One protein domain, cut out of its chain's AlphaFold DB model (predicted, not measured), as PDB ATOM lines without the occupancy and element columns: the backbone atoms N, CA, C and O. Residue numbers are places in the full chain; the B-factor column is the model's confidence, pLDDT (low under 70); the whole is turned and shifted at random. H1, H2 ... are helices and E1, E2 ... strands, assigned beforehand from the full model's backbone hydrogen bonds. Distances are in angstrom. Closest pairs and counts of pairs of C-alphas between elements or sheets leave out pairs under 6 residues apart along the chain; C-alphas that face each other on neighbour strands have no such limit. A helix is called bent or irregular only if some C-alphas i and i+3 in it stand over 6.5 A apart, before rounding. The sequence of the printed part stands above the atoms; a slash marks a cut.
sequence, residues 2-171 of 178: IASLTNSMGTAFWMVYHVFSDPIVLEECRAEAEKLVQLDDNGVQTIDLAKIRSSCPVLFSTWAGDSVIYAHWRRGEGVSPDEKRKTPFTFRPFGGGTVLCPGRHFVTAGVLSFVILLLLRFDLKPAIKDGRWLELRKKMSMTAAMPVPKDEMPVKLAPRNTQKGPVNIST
ATOM      1  N   ILE A   2      -1.175 -23.775 -41.086       61.69
ATOM      2  CA  ILE A   2      -1.880 -22.736 -41.877       61.69
ATOM      3  C   ILE A   2      -1.575 -21.293 -41.411       61.69
ATOM      4  O   ILE A   2      -1.336 -20.411 -42.237       61.69
ATOM      5  N   ALA A   3      -1.508 -21.048 -40.096       59.56
ATOM      6  CA  ALA A   3      -1.226 -19.714 -39.543       59.56
ATOM      7  C   ALA A   3       0.198 -19.206 -39.852       59.56
ATOM      8  O   ALA A   3       0.404 -18.009 -40.042       59.56
ATOM      9  N   SER A   4       1.187 -20.101 -39.939       63.84
ATOM     10  CA  SER A   4       2.569 -19.718 -40.258       63.84
ATOM     11  C   SER A   4       2.722 -19.338 -41.730       63.84
ATOM     12  O   SER A   4       3.423 -18.380 -42.048       63.84
ATOM     13  N   LEU A   5       2.038 -20.055 -42.627       69.81
ATOM     14  CA  LEU A   5       2.115 -19.822 -44.071       69.81
ATOM     15  C   LEU A   5       1.455 -18.500 -44.471       69.81
ATOM     16  O   LEU A   5       2.065 -17.699 -45.169       69.81
ATOM     17  N   THR A   6       0.238 -18.243 -43.991       71.25
ATOM     18  CA  THR A   6      -0.527 -17.034 -44.342       71.25
ATOM     19  C   THR A   6       0.176 -15.746 -43.914       71.25
ATOM     20  O   THR A   6       0.280 -14.816 -44.711       71.25
ATOM     21  N   ASN A   7       0.739 -15.714 -42.701       76.50
ATOM     22  CA  ASN A   7       1.518 -14.565 -42.240       76.50
ATOM     23  C   ASN A   7       2.827 -14.406 -43.023       76.50
ATOM     24  O   ASN A   7       3.138 -13.300 -43.447       76.50
ATOM     25  N   SER A   8       3.560 -15.495 -43.284       78.69
ATOM     26  CA  SER A   8       4.838 -15.423 -44.014       78.69
ATOM     27  C   SER A   8       4.657 -14.968 -45.464       78.69
ATOM     28  O   SER A   8       5.446 -14.160 -45.947       78.69
ATOM     29  N   MET A   9       3.603 -15.436 -46.145       82.94
ATOM     30  CA  MET A   9       3.270 -15.003 -47.507       82.94
ATOM     31  C   MET A   9       2.905 -13.518 -47.551       82.94
ATOM     32  O   MET A   9       3.420 -12.793 -48.399       82.94
ATOM     33  N   GLY A  10       2.067 -13.056 -46.616       82.44
ATOM     34  CA  GLY A  10       1.730 -11.637 -46.497       82.44
ATOM     35  C   GLY A  10       2.972 -10.777 -46.260       82.44
ATOM     36  O   GLY A  10       3.171  -9.782 -46.954       82.44
ATOM     37  N   THR A  11       3.854 -11.184 -45.343       82.75
ATOM     38  CA  THR A  11       5.098 -10.446 -45.085       82.75
ATOM     39  C   THR A  11       6.030 -10.432 -46.288       82.75
ATOM     40  O   THR A  11       6.523  -9.366 -46.642       82.75
ATOM     41  N   ALA A  12       6.253 -11.574 -46.944       87.31
ATOM     42  CA  ALA A  12       7.091 -11.636 -48.139       87.31
ATOM     43  C   ALA A  12       6.549 -10.739 -49.258       87.31
ATOM     44  O   ALA A  12       7.317 -10.002 -49.871       87.31
ATOM     45  N   PHE A  13       5.231 -10.743 -49.477       88.62
ATOM     46  CA  PHE A  13       4.590  -9.879 -50.465       88.62
ATOM     47  C   PHE A  13       4.855  -8.396 -50.187       88.62
ATOM     48  O   PHE A  13       5.362  -7.695 -51.059       88.62
ATOM     49  N   TRP A  14       4.551  -7.917 -48.974       85.69
ATOM     50  CA  TRP A  14       4.732  -6.500 -48.637       85.69
ATOM     51  C   TRP A  14       6.199  -6.089 -48.624       85.69
ATOM     52  O   TRP A  14       6.504  -4.975 -49.034       85.69
ATOM     53  N   MET A  15       7.103  -6.985 -48.224       87.19
ATOM     54  CA  MET A  15       8.542  -6.752 -48.329       87.19
ATOM     55  C   MET A  15       8.970  -6.515 -49.769       87.19
ATOM     56  O   MET A  15       9.588  -5.498 -50.067       87.19
ATOM     57  N   VAL A  16       8.615  -7.430 -50.669       90.56
ATOM     58  CA  VAL A  16       8.953  -7.300 -52.088       90.56
ATOM     59  C   VAL A  16       8.306  -6.044 -52.669       90.56
ATOM     60  O   VAL A  16       8.979  -5.273 -53.342       90.56
ATOM     61  N   TYR A  17       7.036  -5.781 -52.363       88.44
ATOM     62  CA  TYR A  17       6.356  -4.579 -52.830       88.44
ATOM     63  C   TYR A  17       7.058  -3.298 -52.359       88.44
ATOM     64  O   TYR A  17       7.400  -2.466 -53.190       88.44
ATOM     65  N   HIS A  18       7.319  -3.133 -51.059       86.25
ATOM     66  CA  HIS A  18       7.935  -1.914 -50.526       86.25
ATOM     67  C   HIS A  18       9.369  -1.711 -51.015       86.25
ATOM     68  O   HIS A  18       9.755  -0.581 -51.287       86.25
ATOM     69  N   VAL A  19      10.132  -2.792 -51.179       89.56
ATOM     70  CA  VAL A  19      11.502  -2.713 -51.697       89.56
ATOM     71  C   VAL A  19      11.521  -2.370 -53.183       89.56
ATOM     72  O   VAL A  19      12.302  -1.524 -53.584       89.56
ATOM     73  N   PHE A  20      10.688  -3.005 -54.014       90.69
ATOM     74  CA  PHE A  20      10.747  -2.819 -55.470       90.69
ATOM     75  C   PHE A  20       9.911  -1.640 -55.989       90.69
ATOM     76  O   PHE A  20      10.139  -1.201 -57.117       90.69
ATOM     77  N   SER A  21       8.957  -1.130 -55.202       88.19
ATOM     78  CA  SER A  21       8.145   0.035 -55.584       88.19
ATOM     79  C   SER A  21       8.850   1.374 -55.406       88.19
ATOM     80  O   SER A  21       8.546   2.308 -56.148       88.19
ATOM     81  N   ASP A  22       9.806   1.455 -54.479       86.81
ATOM     82  CA  ASP A  22      10.602   2.652 -54.227       86.81
ATOM     83  C   ASP A  22      12.021   2.473 -54.805       86.81
ATOM     84  O   ASP A  22      12.774   1.617 -54.333       86.81
ATOM     85  N   PRO A  23      12.416   3.258 -55.827       87.56
ATOM     86  CA  PRO A  23      13.720   3.109 -56.467       87.56
ATOM     87  C   PRO A  23      14.896   3.388 -55.521       87.56
ATOM     88  O   PRO A  23      15.949   2.773 -55.685       87.56
ATOM     89  N   ILE A  24      14.719   4.264 -54.528       86.88
ATOM     90  CA  ILE A  24      15.760   4.632 -53.559       86.88
ATOM     91  C   ILE A  24      16.000   3.454 -52.607       86.88
ATOM     92  O   ILE A  24      17.125   2.977 -52.455       86.88
ATOM     93  N   VAL A  25      14.917   2.913 -52.038       87.38
ATOM     94  CA  VAL A  25      14.983   1.728 -51.164       87.38
ATOM     95  C   VAL A  25      15.542   0.525 -51.924       87.38
ATOM     96  O   VAL A  25      16.365  -0.212 -51.377       87.38
ATOM     97  N   LEU A  26      15.134   0.335 -53.184       90.38
ATOM     98  CA  LEU A  26      15.622  -0.750 -54.034       90.38
ATOM     99  C   LEU A  26      17.138  -0.679 -54.230       90.38
ATOM    100  O   LEU A  26      17.823  -1.688 -54.053       90.38
ATOM    101  N   GLU A  27      17.659   0.487 -54.614       90.38
ATOM    102  CA  GLU A  27      19.086   0.687 -54.873       90.38
ATOM    103  C   GLU A  27      19.925   0.401 -53.624       90.38
ATOM    104  O   GLU A  27      20.926  -0.314 -53.679       90.38
ATOM    105  N   GLU A  28      19.472   0.872 -52.469       89.38
ATOM    106  CA  GLU A  28      20.179   0.667 -51.210       89.38
ATOM    107  C   GLU A  28      20.115  -0.766 -50.719       89.38
ATOM    108  O   GLU A  28      21.143  -1.322 -50.338       89.38
ATOM    109  N   CYS A  29      18.940  -1.397 -50.776       91.00
ATOM    110  CA  CYS A  29      18.813  -2.808 -50.427       91.00
ATOM    111  C   CYS A  29      19.688  -3.676 -51.341       91.00
ATOM    112  O   CYS A  29      20.245  -4.674 -50.886       91.00
ATOM    113  N   ARG A  30      19.853  -3.297 -52.618       92.38
ATOM    114  CA  ARG A  30      20.788  -3.963 -53.539       92.38
ATOM    115  C   ARG A  30      22.235  -3.754 -53.127       92.38
ATOM    116  O   ARG A  30      22.962  -4.737 -53.029       92.38
ATOM    117  N   ALA A  31      22.633  -2.519 -52.836       91.44
ATOM    118  CA  ALA A  31      23.985  -2.215 -52.378       91.44
ATOM    119  C   ALA A  31      24.326  -2.935 -51.060       91.44
ATOM    120  O   ALA A  31      25.454  -3.384 -50.865       91.44
ATOM    121  N   GLU A  32      23.361  -3.072 -50.150       91.44
ATOM    122  CA  GLU A  32      23.497  -3.861 -48.924       91.44
ATOM    123  C   GLU A  32      23.621  -5.360 -49.211       91.44
ATOM    124  O   GLU A  32      24.516  -6.015 -48.676       91.44
ATOM    125  N   ALA A  33      22.754  -5.904 -50.069       90.44
ATOM    126  CA  ALA A  33      22.763  -7.319 -50.425       90.44
ATOM    127  C   ALA A  33      24.048  -7.724 -51.163       90.44
ATOM    128  O   ALA A  33      24.586  -8.797 -50.909       90.44
ATOM    129  N   GLU A  34      24.575  -6.869 -52.041       89.81
ATOM    130  CA  GLU A  34      25.816  -7.124 -52.781       89.81
ATOM    131  C   GLU A  34      27.031  -7.209 -51.852       89.81
ATOM    132  O   GLU A  34      27.882  -8.074 -52.045       89.81
ATOM    133  N   LYS A  35      27.078  -6.401 -50.784       88.94
ATOM    134  CA  LYS A  35      28.140  -6.467 -49.760       88.94
ATOM    135  C   LYS A  35      28.132  -7.767 -48.956       88.94
ATOM    136  O   LYS A  35      29.141  -8.105 -48.340       88.94
ATOM    137  N   LEU A  36      27.003  -8.476 -48.911       86.44
ATOM    138  CA  LEU A  36      26.902  -9.760 -48.218       86.44
ATOM    139  C   LEU A  36      27.432 -10.935 -49.037       86.44
ATOM    140  O   LEU A  36      27.691 -11.992 -48.461       86.44
ATOM    141  N   VAL A  37      27.555 -10.776 -50.355       86.81
ATOM    142  CA  VAL A  37      27.974 -11.859 -51.237       86.81
ATOM    143  C   VAL A  37      29.465 -12.111 -51.060       86.81
ATOM    144  O   VAL A  37      30.296 -11.238 -51.300       86.81
ATOM    145  N   GLN A  38      29.802 -13.332 -50.661       85.12
ATOM    146  CA  GLN A  38      31.172 -13.825 -50.602       85.12
ATOM    147  C   GLN A  38      31.384 -14.792 -51.764       85.12
ATOM    148  O   GLN A  38      30.624 -15.747 -51.907       85.12
ATOM    149  N   LEU A  39      32.381 -14.539 -52.608       82.81
ATOM    150  CA  LEU A  39      32.751 -15.455 -53.684       82.81
ATOM    151  C   LEU A  39      33.764 -16.466 -53.143       82.81
ATOM    152  O   LEU A  39      34.751 -16.057 -52.532       82.81
ATOM    153  N   ASP A  40      33.510 -17.756 -53.343       80.19
ATOM    154  CA  ASP A  40      34.498 -18.795 -53.058       80.19
ATOM    155  C   ASP A  40      35.449 -19.029 -54.247       80.19
ATOM    156  O   ASP A  40      35.223 -18.545 -55.360       80.19
ATOM    157  N   ASP A  41      36.514 -19.800 -54.014       77.06
ATOM    158  CA  ASP A  41      37.529 -20.129 -55.027       77.06
ATOM    159  C   ASP A  41      36.954 -20.911 -56.231       77.06
ATOM    160  O   ASP A  41      37.571 -20.965 -57.294       77.06
ATOM    161  N   ASN A  42      35.753 -21.484 -56.087       74.75
ATOM    162  CA  ASN A  42      35.041 -22.235 -57.123       74.75
ATOM    163  C   ASN A  42      34.029 -21.371 -57.900       74.75
ATOM    164  O   ASN A  42      33.314 -21.881 -58.768       74.75
ATOM    165  N   GLY A  43      33.938 -20.071 -57.601       72.88
ATOM    166  CA  GLY A  43      33.006 -19.144 -58.242       72.88
ATOM    167  C   GLY A  43      31.559 -19.238 -57.740       72.88
ATOM    168  O   GLY A  43      30.649 -18.705 -58.384       72.88
ATOM    169  N   VAL A  44      31.317 -19.900 -56.607       79.50
ATOM    170  CA  VAL A  44      30.013 -19.958 -55.941       79.50
ATOM    171  C   VAL A  44      29.845 -18.757 -55.019       79.50
ATOM    172  O   VAL A  44      30.722 -18.393 -54.236       79.50
ATOM    173  N   GLN A  45      28.674 -18.134 -55.103       82.31
ATOM    174  CA  GLN A  45      28.328 -16.976 -54.287       82.31
ATOM    175  C   GLN A  45      27.649 -17.435 -52.998       82.31
ATOM    176  O   GLN A  45      26.564 -18.007 -53.042       82.31
ATOM    177  N   THR A  46      28.260 -17.174 -51.849       84.00
ATOM    178  CA  THR A  46      27.725 -17.543 -50.536       84.00
ATOM    179  C   THR A  46      27.198 -16.320 -49.800       84.00
ATOM    180  O   THR A  46      27.860 -15.286 -49.733       84.00
ATOM    181  N   ILE A  47      26.001 -16.446 -49.226       85.19
ATOM    182  CA  ILE A  47      25.366 -15.409 -48.409       85.19
ATOM    183  C   ILE A  47      25.165 -15.962 -47.002       85.19
ATOM    184  O   ILE A  47      24.464 -16.959 -46.809       85.19
ATOM    185  N   ASP A  48      25.772 -15.293 -46.023       83.50
ATOM    186  CA  ASP A  48      25.584 -15.585 -44.604       83.50
ATOM    187  C   ASP A  48      24.411 -14.771 -44.052       83.50
ATOM    188  O   ASP A  48      24.504 -13.557 -43.827       83.50
ATOM    189  N   LEU A  49      23.294 -15.454 -43.814       78.88
ATOM    190  CA  LEU A  49      22.066 -14.831 -43.332       78.88
ATOM    191  C   LEU A  49      22.222 -14.221 -41.932       78.88
ATOM    192  O   LEU A  49      21.487 -13.291 -41.589       78.88
ATOM    193  N   ALA A  50      23.181 -14.699 -41.128       80.19
ATOM    194  CA  ALA A  50      23.431 -14.158 -39.795       80.19
ATOM    195  C   ALA A  50      23.910 -12.696 -39.848       80.19
ATOM    196  O   ALA A  50      23.642 -11.922 -38.927       80.19
ATOM    197  N   LYS A  51      24.556 -12.294 -40.951       81.06
ATOM    198  CA  LYS A  51      25.083 -10.937 -41.146       81.06
ATOM    199  C   LYS A  51      24.038  -9.937 -41.629       81.06
ATOM    200  O   LYS A  51      24.281  -8.738 -41.545       81.06
ATOM    201  N   ILE A  52      22.862 -10.379 -42.082       80.19
ATOM    202  CA  ILE A  52      21.831  -9.474 -42.626       80.19
ATOM    203  C   ILE A  52      21.422  -8.424 -41.595       80.19
ATOM    204  O   ILE A  52      21.347  -7.240 -41.907       80.19
ATOM    205  N   ARG A  53      21.196  -8.838 -40.344       74.56
ATOM    206  CA  ARG A  53      20.735  -7.922 -39.293       74.56
ATOM    207  C   ARG A  53      21.761  -6.827 -38.974       74.56
ATOM    208  O   ARG A  53      21.359  -5.726 -38.619       74.56
ATOM    209  N   SER A  54      23.057  -7.128 -39.065       79.12
ATOM    210  CA  SER A  54      24.137  -6.174 -38.780       79.12
ATOM    211  C   SER A  54      24.568  -5.359 -39.999       79.12
ATOM    212  O   SER A  54      25.045  -4.242 -39.833       79.12
ATOM    213  N   SER A  55      24.423  -5.910 -41.204       81.94
ATOM    214  CA  SER A  55      25.016  -5.354 -42.426       81.94
ATOM    215  C   SER A  55      23.993  -4.800 -43.421       81.94
ATOM    216  O   SER A  55      24.398  -4.145 -44.379       81.94
ATOM    217  N   CYS A  56      22.694  -5.040 -43.208       84.00
ATOM    218  CA  CYS A  56      21.608  -4.562 -44.073       84.00
ATOM    219  C   CYS A  56      20.548  -3.767 -43.283       84.00
ATOM    220  O   CYS A  56      19.423  -4.252 -43.088       84.00
ATOM    221  N   PRO A  57      20.893  -2.579 -42.755       82.50
ATOM    222  CA  PRO A  57      19.966  -1.764 -41.977       82.50
ATOM    223  C   PRO A  57      18.723  -1.323 -42.763       82.50
ATOM    224  O   PRO A  57      17.643  -1.275 -42.169       82.50
ATOM    225  N   VAL A  58      18.814  -1.049 -44.068       84.06
ATOM    226  CA  VAL A  58      17.661  -0.616 -44.883       84.06
ATOM    227  C   VAL A  58      16.707  -1.773 -45.140       84.06
ATOM    228  O   VAL A  58      15.495  -1.652 -44.912       84.06
ATOM    229  N   LEU A  59      17.248  -2.929 -45.531       84.00
ATOM    230  CA  LEU A  59      16.454  -4.142 -45.713       84.00
ATOM    231  C   LEU A  59      15.752  -4.545 -44.407       84.00
ATOM    232  O   LEU A  59      14.567  -4.891 -44.408       84.00
ATOM    233  N   PHE A  60      16.461  -4.465 -43.278       81.69
ATOM    234  CA  PHE A  60      15.900  -4.803 -41.972       81.69
ATOM    235  C   PHE A  60      14.865  -3.774 -41.484       81.69
ATOM    236  O   PHE A  60      13.860  -4.157 -40.886       81.69
ATOM    237  N   SER A  61      15.055  -2.487 -41.779       77.94
ATOM    238  CA  SER A  61      14.070  -1.436 -41.464       77.94
ATOM    239  C   SER A  61      12.779  -1.620 -42.264       77.94
ATOM    240  O   SER A  61      11.679  -1.481 -41.728       77.94
ATOM    241  N   THR A  62      12.901  -2.032 -43.528       79.12
ATOM    242  CA  THR A  62      11.745  -2.382 -44.364       79.12
ATOM    243  C   THR A  62      10.987  -3.584 -43.793       79.12
ATOM    244  O   THR A  62       9.760  -3.557 -43.700       79.12
ATOM    245  N   TRP A  63      11.710  -4.593 -43.296       77.00
ATOM    246  CA  TRP A  63      11.136  -5.743 -42.584       77.00
ATOM    247  C   TRP A  63      10.399  -5.374 -41.297       77.00
ATOM    248  O   TRP A  63       9.353  -5.949 -40.995       77.00
ATOM    249  N   ALA A  64      10.910  -4.393 -40.555       67.31
ATOM    250  CA  ALA A  64      10.271  -3.883 -39.346       67.31
ATOM    251  C   ALA A  64       9.012  -3.034 -39.623       67.31
ATOM    252  O   ALA A  64       8.342  -2.630 -38.676       67.31
ATOM    253  N   GLY A  65       8.650  -2.804 -40.892       65.56
ATOM    254  CA  GLY A  65       7.466  -2.030 -41.273       65.56
ATOM    255  C   GLY A  65       7.689  -0.514 -41.305       65.56
ATOM    256  O   GLY A  65       6.718   0.233 -41.439       65.56
ATOM    257  N   ASP A  66       8.946  -0.068 -41.234       59.16
ATOM    258  CA  ASP A  66       9.336   1.344 -41.172       59.16
ATOM    259  C   ASP A  66       9.766   1.912 -42.538       59.16
ATOM    260  O   ASP A  66      10.341   2.995 -42.598       59.16
ATOM    261  N   SER A  67       9.465   1.236 -43.657       54.09
ATOM    262  CA  SER A  67       9.878   1.661 -45.012       54.09
ATOM    263  C   SER A  67       9.518   3.117 -45.330       54.09
ATOM    264  O   SER A  67      10.320   3.844 -45.905       54.09
ATOM    265  N   VAL A  68       8.326   3.556 -44.913       55.59
ATOM    266  CA  VAL A  68       7.842   4.932 -45.116       55.59
ATOM    267  C   VAL A  68       8.649   5.922 -44.269       55.59
ATOM    268  O   VAL A  68       9.105   6.941 -44.776       55.59
ATOM    269  N   ILE A  69       8.904   5.592 -42.998       53.78
ATOM    270  CA  ILE A  69       9.708   6.423 -42.084       53.78
ATOM    271  C   ILE A  69      11.143   6.546 -42.603       53.78
ATOM    272  O   ILE A  69      11.708   7.639 -42.600       53.78
ATOM    273  N   TYR A  70      11.709   5.440 -43.084       56.66
ATOM    274  CA  TYR A  70      13.030   5.409 -43.691       56.66
ATOM    275  C   TYR A  70      13.112   6.316 -44.931       56.66
ATOM    276  O   TYR A  70      14.004   7.162 -45.023       56.66
ATOM    277  N   ALA A  71      12.139   6.212 -45.842       56.59
ATOM    278  CA  ALA A  71      12.081   7.029 -47.053       56.59
ATOM    279  C   ALA A  71      11.902   8.533 -46.761       56.59
ATOM    280  O   ALA A  71      12.478   9.359 -47.471       56.59
ATOM    281  N   HIS A  72      11.138   8.912 -45.728       57.12
ATOM    282  CA  HIS A  72      11.014  10.316 -45.302       57.12
ATOM    283  C   HIS A  72      12.295  10.844 -44.653       57.12
ATOM    284  O   HIS A  72      12.782  11.903 -45.045       57.12
ATOM    285  N   TRP A  73      12.892  10.081 -43.725       58.41
ATOM    286  CA  TRP A  73      14.151  10.461 -43.077       58.41
ATOM    287  C   TRP A  73      15.262  10.711 -44.104       58.41
ATOM    288  O   TRP A  73      16.020  11.672 -43.973       58.41
ATOM    289  N   ARG A  74      15.318   9.902 -45.168       61.59
ATOM    290  CA  ARG A  74      16.332  10.032 -46.219       61.59
ATOM    291  C   ARG A  74      16.084  11.174 -47.205       61.59
ATOM    292  O   ARG A  74      17.046  11.782 -47.666       61.59
ATOM    293  N   ARG A  75      14.826  11.501 -47.514       60.75
ATOM    294  CA  ARG A  75      14.485  12.639 -48.391       60.75
ATOM    295  C   ARG A  75      14.695  14.005 -47.731       60.75
ATOM    296  O   ARG A  75      14.490  15.024 -48.380       60.75
ATOM    297  N   GLY A  76      15.090  14.045 -46.454       54.59
ATOM    298  CA  GLY A  76      15.188  15.292 -45.688       54.59
ATOM    299  C   GLY A  76      13.825  15.958 -45.464       54.59
ATOM    300  O   GLY A  76      13.752  17.079 -44.965       54.59
ATOM    301  N   GLU A  77      12.744  15.264 -45.819       56.72
ATOM    302  CA  GLU A  77      11.377  15.671 -45.566       56.72
ATOM    303  C   GLU A  77      11.102  15.380 -44.090       56.72
ATOM    304  O   GLU A  77      10.913  14.232 -43.680       56.72
ATOM    305  N   GLY A  78      11.140  16.426 -43.262       46.97
ATOM    306  CA  GLY A  78      10.681  16.323 -41.884       46.97
ATOM    307  C   GLY A  78       9.264  15.754 -41.872       46.97
ATOM    308  O   GLY A  78       8.382  16.274 -42.551       46.97
ATOM    309  N   VAL A  79       9.056  14.673 -41.116       51.00
ATOM    310  CA  VAL A  79       7.726  14.093 -40.896       51.00
ATOM    311  C   VAL A  79       6.810  15.217 -40.411       51.00
ATOM    312  O   VAL A  79       7.115  15.860 -39.402       51.00
ATOM    313  N   SER A  80       5.733  15.498 -41.151       42.69
ATOM    314  CA  SER A  80       4.799  16.556 -40.766       42.69
ATOM    315  C   SER A  80       4.233  16.262 -39.364       42.69
ATOM    316  O   SER A  80       4.030  15.091 -39.033       42.69
ATOM    317  N   PRO A  81       3.964  17.274 -38.517       42.25
ATOM    318  CA  PRO A  81       3.471  17.055 -37.152       42.25
ATOM    319  C   PRO A  81       2.176  16.225 -37.074       42.25
ATOM    320  O   PRO A  81       1.917  15.590 -36.052       42.25
ATOM    321  N   ASP A  82       1.382  16.219 -38.151       44.50
ATOM    322  CA  ASP A  82       0.109  15.498 -38.272       44.50
ATOM    323  C   ASP A  82       0.267  14.038 -38.729       44.50
ATOM    324  O   ASP A  82      -0.590  13.186 -38.467       44.50
ATOM    325  N   GLU A  83       1.395  13.695 -39.356       49.47
ATOM    326  CA  GLU A  83       1.717  12.315 -39.687       49.47
ATOM    327  C   GLU A  83       2.272  11.637 -38.435       49.47
ATOM    328  O   GLU A  83       3.480  11.550 -38.214       49.47
ATOM    329  N   LYS A  84       1.342  11.219 -37.560       42.22
ATOM    330  CA  LYS A  84       1.621  10.557 -36.280       42.22
ATOM    331  C   LYS A  84       2.805   9.617 -36.438       42.22
ATOM    332  O   LYS A  84       2.674   8.555 -37.047       42.22
ATOM    333  N   ARG A  85       3.932  10.026 -35.847       44.28
ATOM    334  CA  ARG A  85       5.155   9.250 -35.647       44.28
ATOM    335  C   ARG A  85       4.732   7.860 -35.185       44.28
ATOM    336  O   ARG A  85       4.415   7.673 -34.010       44.28
ATOM    337  N   LYS A  86       4.613   6.904 -36.114       46.44
ATOM    338  CA  LYS A  86       4.234   5.538 -35.757       46.44
ATOM    339  C   LYS A  86       5.344   5.084 -34.837       46.44
ATOM    340  O   LYS A  86       6.507   5.082 -35.225       46.44
ATOM    341  N   THR A  87       5.006   4.835 -33.578       37.28
ATOM    342  CA  THR A  87       6.010   4.423 -32.612       37.28
ATOM    343  C   THR A  87       6.698   3.181 -33.186       37.28
ATOM    344  O   THR A  87       5.989   2.250 -33.578       37.28
ATOM    345  N   PRO A  88       8.037   3.107 -33.244       43.28
ATOM    346  CA  PRO A  88       8.742   1.931 -33.780       43.28
ATOM    347  C   PRO A  88       8.368   0.623 -33.044       43.28
ATOM    348  O   PRO A  88       8.645  -0.481 -33.490       43.28
ATOM    349  N   PHE A  89       7.662   0.742 -31.915       39.12
ATOM    350  CA  PHE A  89       7.137  -0.336 -31.086       39.12
ATOM    351  C   PHE A  89       5.743  -0.886 -31.466       39.12
ATOM    352  O   PHE A  89       5.266  -1.821 -30.807       39.12
ATOM    353  N   THR A  90       5.064  -0.322 -32.477       50.59
ATOM    354  CA  THR A  90       3.675  -0.706 -32.827       50.59
ATOM    355  C   THR A  90       3.561  -1.849 -33.836       50.59
ATOM    356  O   THR A  90       2.509  -2.486 -33.895       50.59
ATOM    357  N   PHE A  91       4.611  -2.164 -34.601       56.03
ATOM    358  CA  PHE A  91       4.584  -3.293 -35.532       56.03
ATOM    359  C   PHE A  91       5.083  -4.572 -34.847       56.03
ATOM    360  O   PHE A  91       6.264  -4.734 -34.552       56.03
ATOM    361  N   ARG A  92       4.154  -5.492 -34.554       64.88
ATOM    362  CA  ARG A  92       4.426  -6.770 -33.872       64.88
ATOM    363  C   ARG A  92       3.905  -7.956 -34.692       64.88
ATOM    364  O   ARG A  92       2.995  -8.651 -34.240       64.88
ATOM    365  N   PRO A  93       4.473  -8.225 -35.882       64.31
ATOM    366  CA  PRO A  93       3.977  -9.269 -36.788       64.31
ATOM    367  C   PRO A  93       4.066 -10.680 -36.182       64.31
ATOM    368  O   PRO A  93       3.375 -11.594 -36.623       64.31
ATOM    369  N   PHE A  94       4.886 -10.854 -35.141       70.62
ATOM    370  CA  PHE A  94       5.076 -12.111 -34.413       70.62
ATOM    371  C   PHE A  94       4.492 -12.099 -32.991       70.62
ATOM    372  O   PHE A  94       4.824 -12.984 -32.200       70.62
ATOM    373  N   GLY A  95       3.657 -11.112 -32.647       68.69
ATOM    374  CA  GLY A  95       3.144 -10.921 -31.287       68.69
ATOM    375  C   GLY A  95       4.171 -10.289 -30.336       68.69
ATOM    376  O   GLY A  95       5.159  -9.693 -30.763       68.69
ATOM    377  N   GLY A  96       3.936 -10.387 -29.025       71.81
ATOM    378  CA  GLY A  96       4.842  -9.863 -27.998       71.81
ATOM    379  C   GLY A  96       4.573 -10.455 -26.614       71.81
ATOM    380  O   GLY A  96       3.517 -11.035 -26.382       71.81
ATOM    381  N   GLY A  97       5.527 -10.310 -25.690       73.94
ATOM    382  CA  GLY A  97       5.427 -10.903 -24.351       73.94
ATOM    383  C   GLY A  97       5.503 -12.433 -24.388       73.94
ATOM    384  O   GLY A  97       6.277 -13.001 -25.152       73.94
ATOM    385  N   THR A  98       4.689 -13.113 -23.584       74.31
ATOM    386  CA  THR A  98       4.676 -14.584 -23.478       74.31
ATOM    387  C   THR A  98       4.039 -15.295 -24.677       74.31
ATOM    388  O   THR A  98       4.177 -16.506 -24.809       74.31
ATOM    389  N   VAL A  99       3.390 -14.557 -25.582       78.62
ATOM    390  CA  VAL A  99       2.694 -15.084 -26.774       78.62
ATOM    391  C   VAL A  99       3.467 -14.826 -28.076       78.62
ATOM    392  O   VAL A  99       2.886 -14.639 -29.144       78.62
ATOM    393  N   LEU A 100       4.799 -14.782 -27.998       78.25
ATOM    394  CA  LEU A 100       5.674 -14.647 -29.164       78.25
ATOM    395  C   LEU A 100       5.598 -15.879 -30.071       78.25
ATOM    396  O   LEU A 100       5.653 -17.017 -29.607       78.25
ATOM    397  N   CYS A 101       5.570 -15.653 -31.386       81.06
ATOM    398  CA  CYS A 101       5.624 -16.737 -32.359       81.06
ATOM    399  C   CYS A 101       6.918 -17.563 -32.173       81.06
ATOM    400  O   CYS A 101       8.026 -17.009 -32.291       81.06
ATOM    401  N   PRO A 102       6.821 -18.889 -31.932       82.81
ATOM    402  CA  PRO A 102       8.000 -19.741 -31.790       82.81
ATOM    403  C   PRO A 102       8.792 -19.845 -33.104       82.81
ATOM    404  O   PRO A 102      10.013 -19.956 -33.079       82.81
ATOM    405  N   GLY A 103       8.122 -19.707 -34.255       80.56
ATOM    406  CA  GLY A 103       8.729 -19.770 -35.590       80.56
ATOM    407  C   GLY A 103       9.306 -18.454 -36.124       80.56
ATOM    408  O   GLY A 103       9.732 -18.420 -37.276       80.56
ATOM    409  N   ARG A 104       9.332 -17.366 -35.338       81.56
ATOM    410  CA  ARG A 104       9.741 -16.024 -35.813       81.56
ATOM    411  C   ARG A 104      11.116 -15.994 -36.484       81.56
ATOM    412  O   ARG A 104      11.294 -15.294 -37.473       81.56
ATOM    413  N   HIS A 105      12.069 -16.774 -35.975       82.88
ATOM    414  CA  HIS A 105      13.433 -16.829 -36.511       82.88
ATOM    415  C   HIS A 105      13.475 -17.532 -37.864       82.88
ATOM    416  O   HIS A 105      14.080 -17.018 -38.797       82.88
ATOM    417  N   PHE A 106      12.754 -18.649 -37.995       83.44
ATOM    418  CA  PHE A 106      12.623 -19.372 -39.258       83.44
ATOM    419  C   PHE A 106      11.937 -18.512 -40.327       83.44
ATOM    420  O   PHE A 106      12.430 -18.410 -41.445       83.44
ATOM    421  N   VAL A 107      10.842 -17.832 -39.970       83.06
ATOM    422  CA  VAL A 107      10.124 -16.945 -40.899       83.06
ATOM    423  C   VAL A 107      10.991 -15.753 -41.306       83.06
ATOM    424  O   VAL A 107      11.055 -15.426 -42.486       83.06
ATOM    425  N   THR A 108      11.695 -15.137 -40.352       82.06
ATOM    426  CA  THR A 108      12.605 -14.016 -40.639       82.06
ATOM    427  C   THR A 108      13.717 -14.448 -41.591       82.06
ATOM    428  O   THR A 108      13.916 -13.805 -42.617       82.06
ATOM    429  N   ALA A 109      14.395 -15.566 -41.308       84.88
ATOM    430  CA  ALA A 109      15.434 -16.094 -42.189       84.88
ATOM    431  C   ALA A 109      14.877 -16.429 -43.581       84.88
ATOM    432  O   ALA A 109      15.471 -16.035 -44.581       84.88
ATOM    433  N   GLY A 110      13.718 -17.090 -43.659       87.06
ATOM    434  CA  GLY A 110      13.093 -17.475 -44.924       87.06
ATOM    435  C   GLY A 110      12.714 -16.279 -45.798       87.06
ATOM    436  O   GLY A 110      13.080 -16.242 -46.973       87.06
ATOM    437  N   VAL A 111      12.031 -15.274 -45.237       87.50
ATOM    438  CA  VAL A 111      11.620 -14.100 -46.020       87.50
ATOM    439  C   VAL A 111      12.820 -13.241 -46.413       87.50
ATOM    440  O   VAL A 111      12.900 -12.828 -47.566       87.50
ATOM    441  N   LEU A 112      13.777 -13.004 -45.510       87.06
ATOM    442  CA  LEU A 112      14.967 -12.217 -45.848       87.06
ATOM    443  C   LEU A 112      15.817 -12.908 -46.922       87.06
ATOM    444  O   LEU A 112      16.246 -12.246 -47.862       87.06
ATOM    445  N   SER A 113      15.986 -14.233 -46.842       88.12
ATOM    446  CA  SER A 113      16.665 -15.017 -47.886       88.12
ATOM    447  C   SER A 113      15.980 -14.859 -49.236       88.12
ATOM    448  O   SER A 113      16.630 -14.592 -50.244       88.12
ATOM    449  N   PHE A 114      14.652 -14.993 -49.251       90.75
ATOM    450  CA  PHE A 114      13.854 -14.858 -50.462       90.75
ATOM    451  C   PHE A 114      13.988 -13.462 -51.083       90.75
ATOM    452  O   PHE A 114      14.234 -13.343 -52.282       90.75
ATOM    453  N   VAL A 115      13.894 -12.404 -50.274       91.88
ATOM    454  CA  VAL A 115      14.023 -11.020 -50.755       91.88
ATOM    455  C   VAL A 115      15.436 -10.741 -51.268       91.88
ATOM    456  O   VAL A 115      15.578 -10.159 -52.339       91.88
ATOM    457  N   ILE A 116      16.482 -11.196 -50.573       90.62
ATOM    458  CA  ILE A 116      17.874 -11.023 -51.020       90.62
ATOM    459  C   ILE A 116      18.120 -11.725 -52.354       90.62
ATOM    460  O   ILE A 116      18.714 -11.136 -53.255       90.62
ATOM    461  N   LEU A 117      17.617 -12.948 -52.525       90.31
ATOM    462  CA  LEU A 117      17.700 -13.640 -53.810       90.31
ATOM    463  C   LEU A 117      17.044 -12.837 -54.935       90.31
ATOM    464  O   LEU A 117      17.627 -12.715 -56.012       90.31
ATOM    465  N   LEU A 118      15.864 -12.263 -54.688       92.88
ATOM    466  CA  LEU A 118      15.198 -11.404 -55.666       92.88
ATOM    467  C   LEU A 118      16.025 -10.155 -55.978       92.88
ATOM    468  O   LEU A 118      16.211  -9.840 -57.147       92.88
ATOM    469  N   LEU A 119      16.567  -9.482 -54.962       92.00
ATOM    470  CA  LEU A 119      17.400  -8.285 -55.122       92.00
ATOM    471  C   LEU A 119      18.648  -8.539 -55.979       92.00
ATOM    472  O   LEU A 119      19.025  -7.699 -56.804       92.00
ATOM    473  N   LEU A 120      19.284  -9.693 -55.779       89.69
ATOM    474  CA  LEU A 120      20.522 -10.066 -56.454       89.69
ATOM    475  C   LEU A 120      20.289 -10.624 -57.861       89.69
ATOM    476  O   LEU A 120      21.092 -10.371 -58.760       89.69
ATOM    477  N   ARG A 121      19.202 -11.377 -58.074       88.19
ATOM    478  CA  ARG A 121      18.992 -12.157 -59.306       88.19
ATOM    479  C   ARG A 121      17.922 -11.628 -60.237       88.19
ATOM    480  O   ARG A 121      17.953 -11.998 -61.408       88.19
ATOM    481  N   PHE A 122      17.000 -10.794 -59.766       91.50
ATOM    482  CA  PHE A 122      15.851 -10.380 -60.561       91.50
ATOM    483  C   PHE A 122      15.602  -8.869 -60.512       91.50
ATOM    484  O   PHE A 122      15.776  -8.185 -59.503       91.50
ATOM    485  N   ASP A 123      15.143  -8.352 -61.642       89.69
ATOM    486  CA  ASP A 123      14.482  -7.065 -61.771       89.69
ATOM    487  C   ASP A 123      12.977  -7.317 -61.872       89.69
ATOM    488  O   ASP A 123      12.502  -7.962 -62.812       89.69
ATOM    489  N   LEU A 124      12.221  -6.817 -60.895       90.94
ATOM    490  CA  LEU A 124      10.762  -6.845 -60.927       90.94
ATOM    491  C   LEU A 124      10.268  -5.518 -61.488       90.94
ATOM    492  O   LEU A 124      10.638  -4.450 -60.999       90.94
ATOM    493  N   LYS A 125       9.413  -5.587 -62.506       86.88
ATOM    494  CA  LYS A 125       8.747  -4.418 -63.085       86.88
ATOM    495  C   LYS A 125       7.237  -4.631 -63.089       86.88
ATOM    496  O   LYS A 125       6.795  -5.748 -63.363       86.88
ATOM    497  N   PRO A 126       6.426  -3.597 -62.829       88.12
ATOM    498  CA  PRO A 126       4.979  -3.716 -62.946       88.12
ATOM    499  C   PRO A 126       4.599  -4.049 -64.396       88.12
ATOM    500  O   PRO A 126       5.126  -3.469 -65.346       88.12
ATOM    501  N   ALA A 127       3.682  -4.999 -64.581       82.50
ATOM    502  CA  ALA A 127       3.190  -5.408 -65.899       82.50
ATOM    503  C   ALA A 127       2.035  -4.525 -66.413       82.50
ATOM    504  O   ALA A 127       1.440  -4.824 -67.447       82.50
ATOM    505  N   ILE A 128       1.702  -3.467 -65.674       78.94
ATOM    506  CA  ILE A 128       0.617  -2.529 -65.968       78.94
ATOM    507  C   ILE A 128       1.033  -1.611 -67.125       78.94
ATOM    508  O   ILE A 128       2.214  -1.299 -67.276       78.94
ATOM    509  N   LYS A 129       0.059  -1.163 -67.931       71.31
ATOM    510  CA  LYS A 129       0.282  -0.304 -69.111       71.31
ATOM    511  C   LYS A 129       1.088   0.963 -68.797       71.31
ATOM    512  O   LYS A 129       1.906   1.364 -69.614       71.31
ATOM    513  N   ASP A 130       0.913   1.525 -67.603       73.62
ATOM    514  CA  ASP A 130       1.576   2.763 -67.184       73.62
ATOM    515  C   ASP A 130       2.988   2.547 -66.617       73.62
ATOM    516  O   ASP A 130       3.691   3.515 -66.334       73.62
ATOM    517  N   GLY A 131       3.412   1.293 -66.405       75.00
ATOM    518  CA  GLY A 131       4.740   0.963 -65.870       75.00
ATOM    519  C   GLY A 131       5.006   1.467 -64.444       75.00
ATOM    520  O   GLY A 131       6.148   1.429 -63.991       75.00
ATOM    521  N   ARG A 132       3.973   1.929 -63.730       80.94
ATOM    522  CA  ARG A 132       4.058   2.450 -62.358       80.94
ATOM    523  C   ARG A 132       3.597   1.412 -61.343       80.94
ATOM    524  O   ARG A 132       2.732   0.581 -61.626       80.94
ATOM    525  N   TRP A 133       4.166   1.484 -60.146       83.00
ATOM    526  CA  TRP A 133       3.677   0.730 -58.998       83.00
ATOM    527  C   TRP A 133       2.389   1.377 -58.487       83.00
ATOM    528  O   TRP A 133       2.370   2.569 -58.194       83.00
ATOM    529  N   LEU A 134       1.304   0.604 -58.420       82.50
ATOM    530  CA  LEU A 134       0.042   1.066 -57.842       82.50
ATOM    531  C   LEU A 134       0.115   1.000 -56.318       82.50
ATOM    532  O   LEU A 134       0.666   0.043 -55.770       82.50
ATOM    533  N   GLU A 135      -0.481   1.976 -55.634       82.50
ATOM    534  CA  GLU A 135      -0.735   1.871 -54.198       82.50
ATOM    535  C   GLU A 135      -1.785   0.792 -53.932       82.50
ATOM    536  O   GLU A 135      -2.934   0.886 -54.368       82.50
ATOM    537  N   LEU A 136      -1.380  -0.263 -53.225       83.38
ATOM    538  CA  LEU A 136      -2.236  -1.419 -52.980       83.38
ATOM    539  C   LEU A 136      -3.032  -1.259 -51.692       83.38
ATOM    540  O   LEU A 136      -2.482  -0.952 -50.626       83.38
ATOM    541  N   ARG A 137      -4.329  -1.570 -51.751       79.38
ATOM    542  CA  ARG A 137      -5.166  -1.562 -50.551       79.38
ATOM    543  C   ARG A 137      -4.903  -2.802 -49.710       79.38
ATOM    544  O   ARG A 137      -4.800  -3.926 -50.204       79.38
ATOM    545  N   LYS A 138      -4.855  -2.587 -48.399       83.25
ATOM    546  CA  LYS A 138      -4.658  -3.629 -47.391       83.25
ATOM    547  C   LYS A 138      -6.009  -4.214 -46.986       83.25
ATOM    548  O   LYS A 138      -6.913  -3.477 -46.599       83.25
ATOM    549  N   LYS A 139      -6.140  -5.538 -47.027       81.06
ATOM    550  CA  LYS A 139      -7.256  -6.279 -46.430       81.06
ATOM    551  C   LYS A 139      -6.735  -7.028 -45.210       81.06
ATOM    552  O   LYS A 139      -5.881  -7.901 -45.338       81.06
ATOM    553  N   MET A 140      -7.243  -6.689 -44.028       77.69
ATOM    554  CA  MET A 140      -6.920  -7.434 -42.812       77.69
ATOM    555  C   MET A 140      -7.807  -8.678 -42.735       77.69
ATOM    556  O   MET A 140      -9.027  -8.576 -42.858       77.69
ATOM    557  N   SER A 141      -7.198  -9.851 -42.572       74.69
ATOM    558  CA  SER A 141      -7.939 -11.069 -42.231       74.69
ATOM    559  C   SER A 141      -8.156 -11.116 -40.723       74.69
ATOM    560  O   SER A 141      -7.269 -10.731 -39.969       74.69
ATOM    561  N   MET A 142      -9.283 -11.664 -40.269       71.50
ATOM    562  CA  MET A 142      -9.517 -11.910 -38.839       71.50
ATOM    563  C   MET A 142      -8.506 -12.892 -38.226       71.50
ATOM    564  O   MET A 142      -8.300 -12.894 -37.018       71.50
ATOM    565  N   THR A 143      -7.884 -13.741 -39.048       72.50
ATOM    566  CA  THR A 143      -7.005 -14.836 -38.603       72.50
ATOM    567  C   THR A 143      -5.522 -14.607 -38.895       72.50
ATOM    568  O   THR A 143      -4.696 -15.421 -38.482       72.50
ATOM    569  N   ALA A 144      -5.164 -13.529 -39.600       73.19
ATOM    570  CA  ALA A 144      -3.778 -13.208 -39.939       73.19
ATOM    571  C   ALA A 144      -3.376 -11.864 -39.325       73.19
ATOM    572  O   ALA A 144      -4.151 -10.915 -39.341       73.19
ATOM    573  N   ALA A 145      -2.150 -11.783 -38.811       72.88
ATOM    574  CA  ALA A 145      -1.579 -10.546 -38.278       72.88
ATOM    575  C   ALA A 145      -1.085  -9.617 -39.396       72.88
ATOM    576  O   ALA A 145      -0.954  -8.411 -39.198       72.88
ATOM    577  N   MET A 146      -0.808 -10.184 -40.572       75.62
ATOM    578  CA  MET A 146      -0.369  -9.441 -41.744       75.62
ATOM    579  C   MET A 146      -1.532  -9.168 -42.695       75.62
ATOM    580  O   MET A 146      -2.302 -10.085 -43.002       75.62
ATOM    581  N   PRO A 147      -1.654  -7.931 -43.211       80.50
ATOM    582  CA  PRO A 147      -2.635  -7.641 -44.238       80.50
ATOM    583  C   PRO A 147      -2.288  -8.407 -45.515       80.50
ATOM    584  O   PRO A 147      -1.120  -8.572 -45.859       80.50
ATOM    585  N   VAL A 148      -3.305  -8.819 -46.257       80.94
ATOM    586  CA  VAL A 148      -3.158  -9.304 -47.632       80.94
ATOM    587  C   VAL A 148      -3.499  -8.177 -48.609       80.94
ATOM    588  O   VAL A 148      -4.330  -7.321 -48.279       80.94
ATOM    589  N   PRO A 149      -2.865  -8.127 -49.791       83.81
ATOM    590  CA  PRO A 149      -3.269  -7.188 -50.828       83.81
ATOM    591  C   PRO A 149      -4.707  -7.492 -51.260       83.81
ATOM    592  O   PRO A 149      -5.077  -8.648 -51.463       83.81
ATOM    593  N   LYS A 150      -5.540  -6.453 -51.353       83.56
ATOM    594  CA  LYS A 150      -6.897  -6.571 -51.905       83.56
ATOM    595  C   LYS A 150      -6.882  -6.559 -53.432       83.56
ATOM    596  O   LYS A 150      -7.740  -7.180 -54.047       83.56
ATOM    597  N   ASP A 151      -5.944  -5.813 -53.999       83.00
ATOM    598  CA  ASP A 151      -5.823  -5.569 -55.428       83.00
ATOM    599  C   ASP A 151      -4.743  -6.491 -56.017       83.00
ATOM    600  O   ASP A 151      -3.703  -6.722 -55.392       83.00
ATOM    601  N   GLU A 152      -4.992  -7.037 -57.207       81.56
ATOM    602  CA  GLU A 152      -4.008  -7.849 -57.924       81.56
ATOM    603  C   GLU A 152      -2.902  -6.961 -58.504       81.56
ATOM    604  O   GLU A 152      -3.175  -5.912 -59.090       81.56
ATOM    605  N   MET A 153      -1.647  -7.393 -58.364       80.75
ATOM    606  CA  MET A 153      -0.486  -6.661 -58.870       80.75
ATOM    607  C   MET A 153       0.317  -7.540 -59.832       80.75
ATOM    608  O   MET A 153       1.148  -8.336 -59.384       80.75
ATOM    609  N   PRO A 154       0.091  -7.433 -61.153       85.12
ATOM    610  CA  PRO A 154       0.833  -8.230 -62.113       85.12
ATOM    611  C   PRO A 154       2.261  -7.679 -62.242       85.12
ATOM    612  O   PRO A 154       2.473  -6.487 -62.478       85.12
ATOM    613  N   VAL A 155       3.254  -8.558 -62.103       87.69
ATOM    614  CA  VAL A 155       4.683  -8.217 -62.162       87.69
ATOM    615  C   VAL A 155       5.389  -9.041 -63.235       87.69
ATOM    616  O   VAL A 155       5.136 -10.233 -63.393       87.69
ATOM    617  N   LYS A 156       6.288  -8.403 -63.983       86.56
ATOM    618  CA  LYS A 156       7.230  -9.060 -64.892       86.56
ATOM    619  C   LYS A 156       8.544  -9.261 -64.151       86.56
ATOM    620  O   LYS A 156       9.089  -8.302 -63.606       86.56
ATOM    621  N   LEU A 157       9.048 -10.490 -64.156       88.75
ATOM    622  CA  LEU A 157      10.368 -10.826 -63.636       88.75
ATOM    623  C   LEU A 157      11.348 -10.899 -64.807       88.75
ATOM    624  O   LEU A 157      11.111 -11.631 -65.766       88.75
ATOM    625  N   ALA A 158      12.447 -10.158 -64.719       87.00
ATOM    626  CA  ALA A 158      13.569 -10.252 -65.643       87.00
ATOM    627  C   ALA A 158      14.834 -10.655 -64.868       87.00
ATOM    628  O   ALA A 158      15.046 -10.139 -63.772       87.00
ATOM    629  N   PRO A 159      15.682 -11.560 -65.387       88.25
ATOM    630  CA  PRO A 159      16.976 -11.841 -64.775       88.25
ATOM    631  C   PRO A 159      17.853 -10.584 -64.724       88.25
ATOM    632  O   PRO A 159      17.941  -9.841 -65.703       88.25
ATOM    633  N   ARG A 160      18.530 -10.367 -63.596       84.94
ATOM    634  CA  ARG A 160      19.477  -9.267 -63.403       84.94
ATOM    635  C   ARG A 160      20.845  -9.668 -63.961       84.94
ATOM    636  O   ARG A 160      21.382 -10.718 -63.620       84.94
ATOM    637  N   ASN A 161      21.435  -8.816 -64.801       70.06
ATOM    638  CA  ASN A 161      22.668  -9.134 -65.541       70.06
ATOM    639  C   ASN A 161      23.958  -9.169 -64.695       70.06
ATOM    640  O   ASN A 161      24.992  -9.603 -65.198       70.06
ATOM    641  N   THR A 162      23.920  -8.714 -63.439       65.19
ATOM    642  CA  THR A 162      25.124  -8.488 -62.622       65.19
ATOM    643  C   THR A 162      25.719  -9.769 -62.026       65.19
ATOM    644  O   THR A 162      26.931  -9.845 -61.865       65.19
ATOM    645  N   GLN A 163      24.911 -10.791 -61.716       59.59
ATOM    646  CA  GLN A 163      25.389 -12.010 -61.045       59.59
ATOM    647  C   GLN A 163      24.978 -13.276 -61.806       59.59
ATOM    648  O   GLN A 163      23.804 -13.647 -61.839       59.59
ATOM    649  N   LYS A 164      25.963 -13.975 -62.383       60.53
ATOM    650  CA  LYS A 164      25.803 -15.293 -63.023       60.53
ATOM    651  C   LYS A 164      26.451 -16.369 -62.137       60.53
ATOM    652  O   LYS A 164      27.497 -16.113 -61.555       60.53
ATOM    653  N   GLY A 165      25.829 -17.547 -62.014       64.31
ATOM    654  CA  GLY A 165      26.367 -18.697 -61.256       64.31
ATOM    655  C   GLY A 165      25.436 -19.235 -60.154       64.31
ATOM    656  O   GLY A 165      24.342 -18.695 -59.965       64.31
ATOM    657  N   PRO A 166      25.813 -20.305 -59.437       65.25
ATOM    658  CA  PRO A 166      25.068 -20.817 -58.281       65.25
ATOM    659  C   PRO A 166      25.211 -19.902 -57.044       65.25
ATOM    660  O   PRO A 166      26.229 -19.228 -56.883       65.25
ATOM    661  N   VAL A 167      24.180 -19.854 -56.186       65.50
ATOM    662  CA  VAL A 167      24.216 -19.174 -54.873       65.50
ATOM    663  C   VAL A 167      23.946 -20.176 -53.765       65.50
ATOM    664  O   VAL A 167      22.931 -20.870 -53.793       65.50
ATOM    665  N   ASN A 168      24.821 -20.178 -52.767       73.25
ATOM    666  CA  ASN A 168      24.654 -20.907 -51.524       73.25
ATOM    667  C   ASN A 168      24.145 -19.959 -50.439       73.25
ATOM    668  O   ASN A 168      24.722 -18.903 -50.177       73.25
ATOM    669  N   ILE A 169      23.063 -20.350 -49.778       73.44
ATOM    670  CA  ILE A 169      22.524 -19.622 -48.633       73.44
ATOM    671  C   ILE A 169      22.836 -20.431 -47.384       73.44
ATOM    672  O   ILE A 169      22.393 -21.571 -47.264       73.44
ATOM    673  N   SER A 170      23.587 -19.836 -46.458       70.12
ATOM    674  CA  SER A 170      23.915 -20.460 -45.179       70.12
ATOM    675  C   SER A 170      23.412 -19.606 -44.020       70.12
ATOM    676  O   SER A 170      23.498 -18.380 -44.030       70.12
ATOM    677  N   THR A 171      22.879 -20.270 -42.999       60.16
ATOM    678  CA  THR A 171      22.545 -19.667 -41.701       60.16
ATOM    679  C   THR A 171      23.699 -19.762 -40.701       60.16
ATOM    680  O   THR A 171      23.579 -19.245 -39.592       60.16
TER     681      THR A 171
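AT A GLANCE: This is residues 2 to 171 of the 178 residues of an uncharacterized protein of Blastomyces gilchristii (strain SLH14081) (UniProt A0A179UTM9). A core of crossed helices, with H1 and H6 roughly side by side and H2 across H6, has a small three-stranded sheet of E1, E2 and E5 at one end and the two-stranded hairpin E3 and E4 beside the last turns of H1 and H6. The short helices H3, H4 and H5 cover H2, and two long stretches, residues 75 to 103 and 127 to 154, loop round the outside. The printed part has 170 residues, with six helices and five strands in the order H1 H2 E1 E2 H3 H4 H5 H6 E3 E4 E5; the class is mixed, helices and strands. The mixed sheet has the order E1, E2, E5, and E3 and E4 are antiparallel. The whole is compact, with a radius of gyration of the C-alphas of 16.8 A and spans of 52 by 45 by 33 A.

HOW THE PARTS SIT: E1, residues 37 to 39, and E2, residues 45 to 48, form an antiparallel hairpin, with N 38 and O 46 2.9 A apart. E5, residues 167 to 170, is parallel to E2, with N 168 and O 45 2.8 A apart. H6, residues 104 to 121, is on one face of this sheet, making two layers, a helix over a sheet, at a height over the sheet of 10.4 A; it runs along the strands, at 18 degrees to E5 on the local plane. H1, residues 2 to 21, touches H6 with its residues 8 to 16 alone, closest at the C-alphas of Ala 12 and Val 111, 5.6 A; the tilt is 35.1 degrees, only just steep, the same way. H2, residues 23 to 36, touches H6 about perpendicular at 78 degrees, closest at the C-alphas of Arg 30 and Leu 119, 5.7 A. H4, residues 57 to 63, touches H2, closest at the C-alphas of Cys 29 and Leu 59, 5.4 A, and forms a helical hairpin with H5, residues 67 to 74, at a shallow tilt of 31 degrees, closest at the C-alphas of Ser 61 and Ser 67, 6.3 A. H3, residues 49 to 55, touches H2, closest at the C-alphas of Glu 32 and Ser 55, 6.8 A; it is irregular, but only just, with C-alphas 50 and 53 6.8 A apart. E3, residues 122 to 126, and E4, residues 155 to 159, form an antiparallel hairpin, with N 123 and O 158 2.8 A apart. Every O i to N i+4 pair is within hydrogen-bond range in H4, H5 and H6, against 15 of 16 in H1, 9 of 10 in H2 and 1 of 3 in H3, where 3 of 4 O i to N i+3 pairs are.

IN THESE COORDINATES: H1 begins at C-alpha 2, (-1.880, -22.736, -41.877), and is 28.4 A long; H6 is 25.5 A and H2 20.2 A. E3 and E4 measure 13.0 A and 13.1 A. E5 ends at C-alpha 170, (23.915, -20.460, -45.179).

THE WHOLE: The C-alphas farthest apart are those of Asn 42 and Asp 82, 54.8 A. The printed part has no cut, and the links H5 to H6 and E3 to E4 are long, with 29 and 28 residues. Mean pLDDT of the printed part is 76.3; it is under 70 in 42 residues, among them 64 to 93 and 162 to 167.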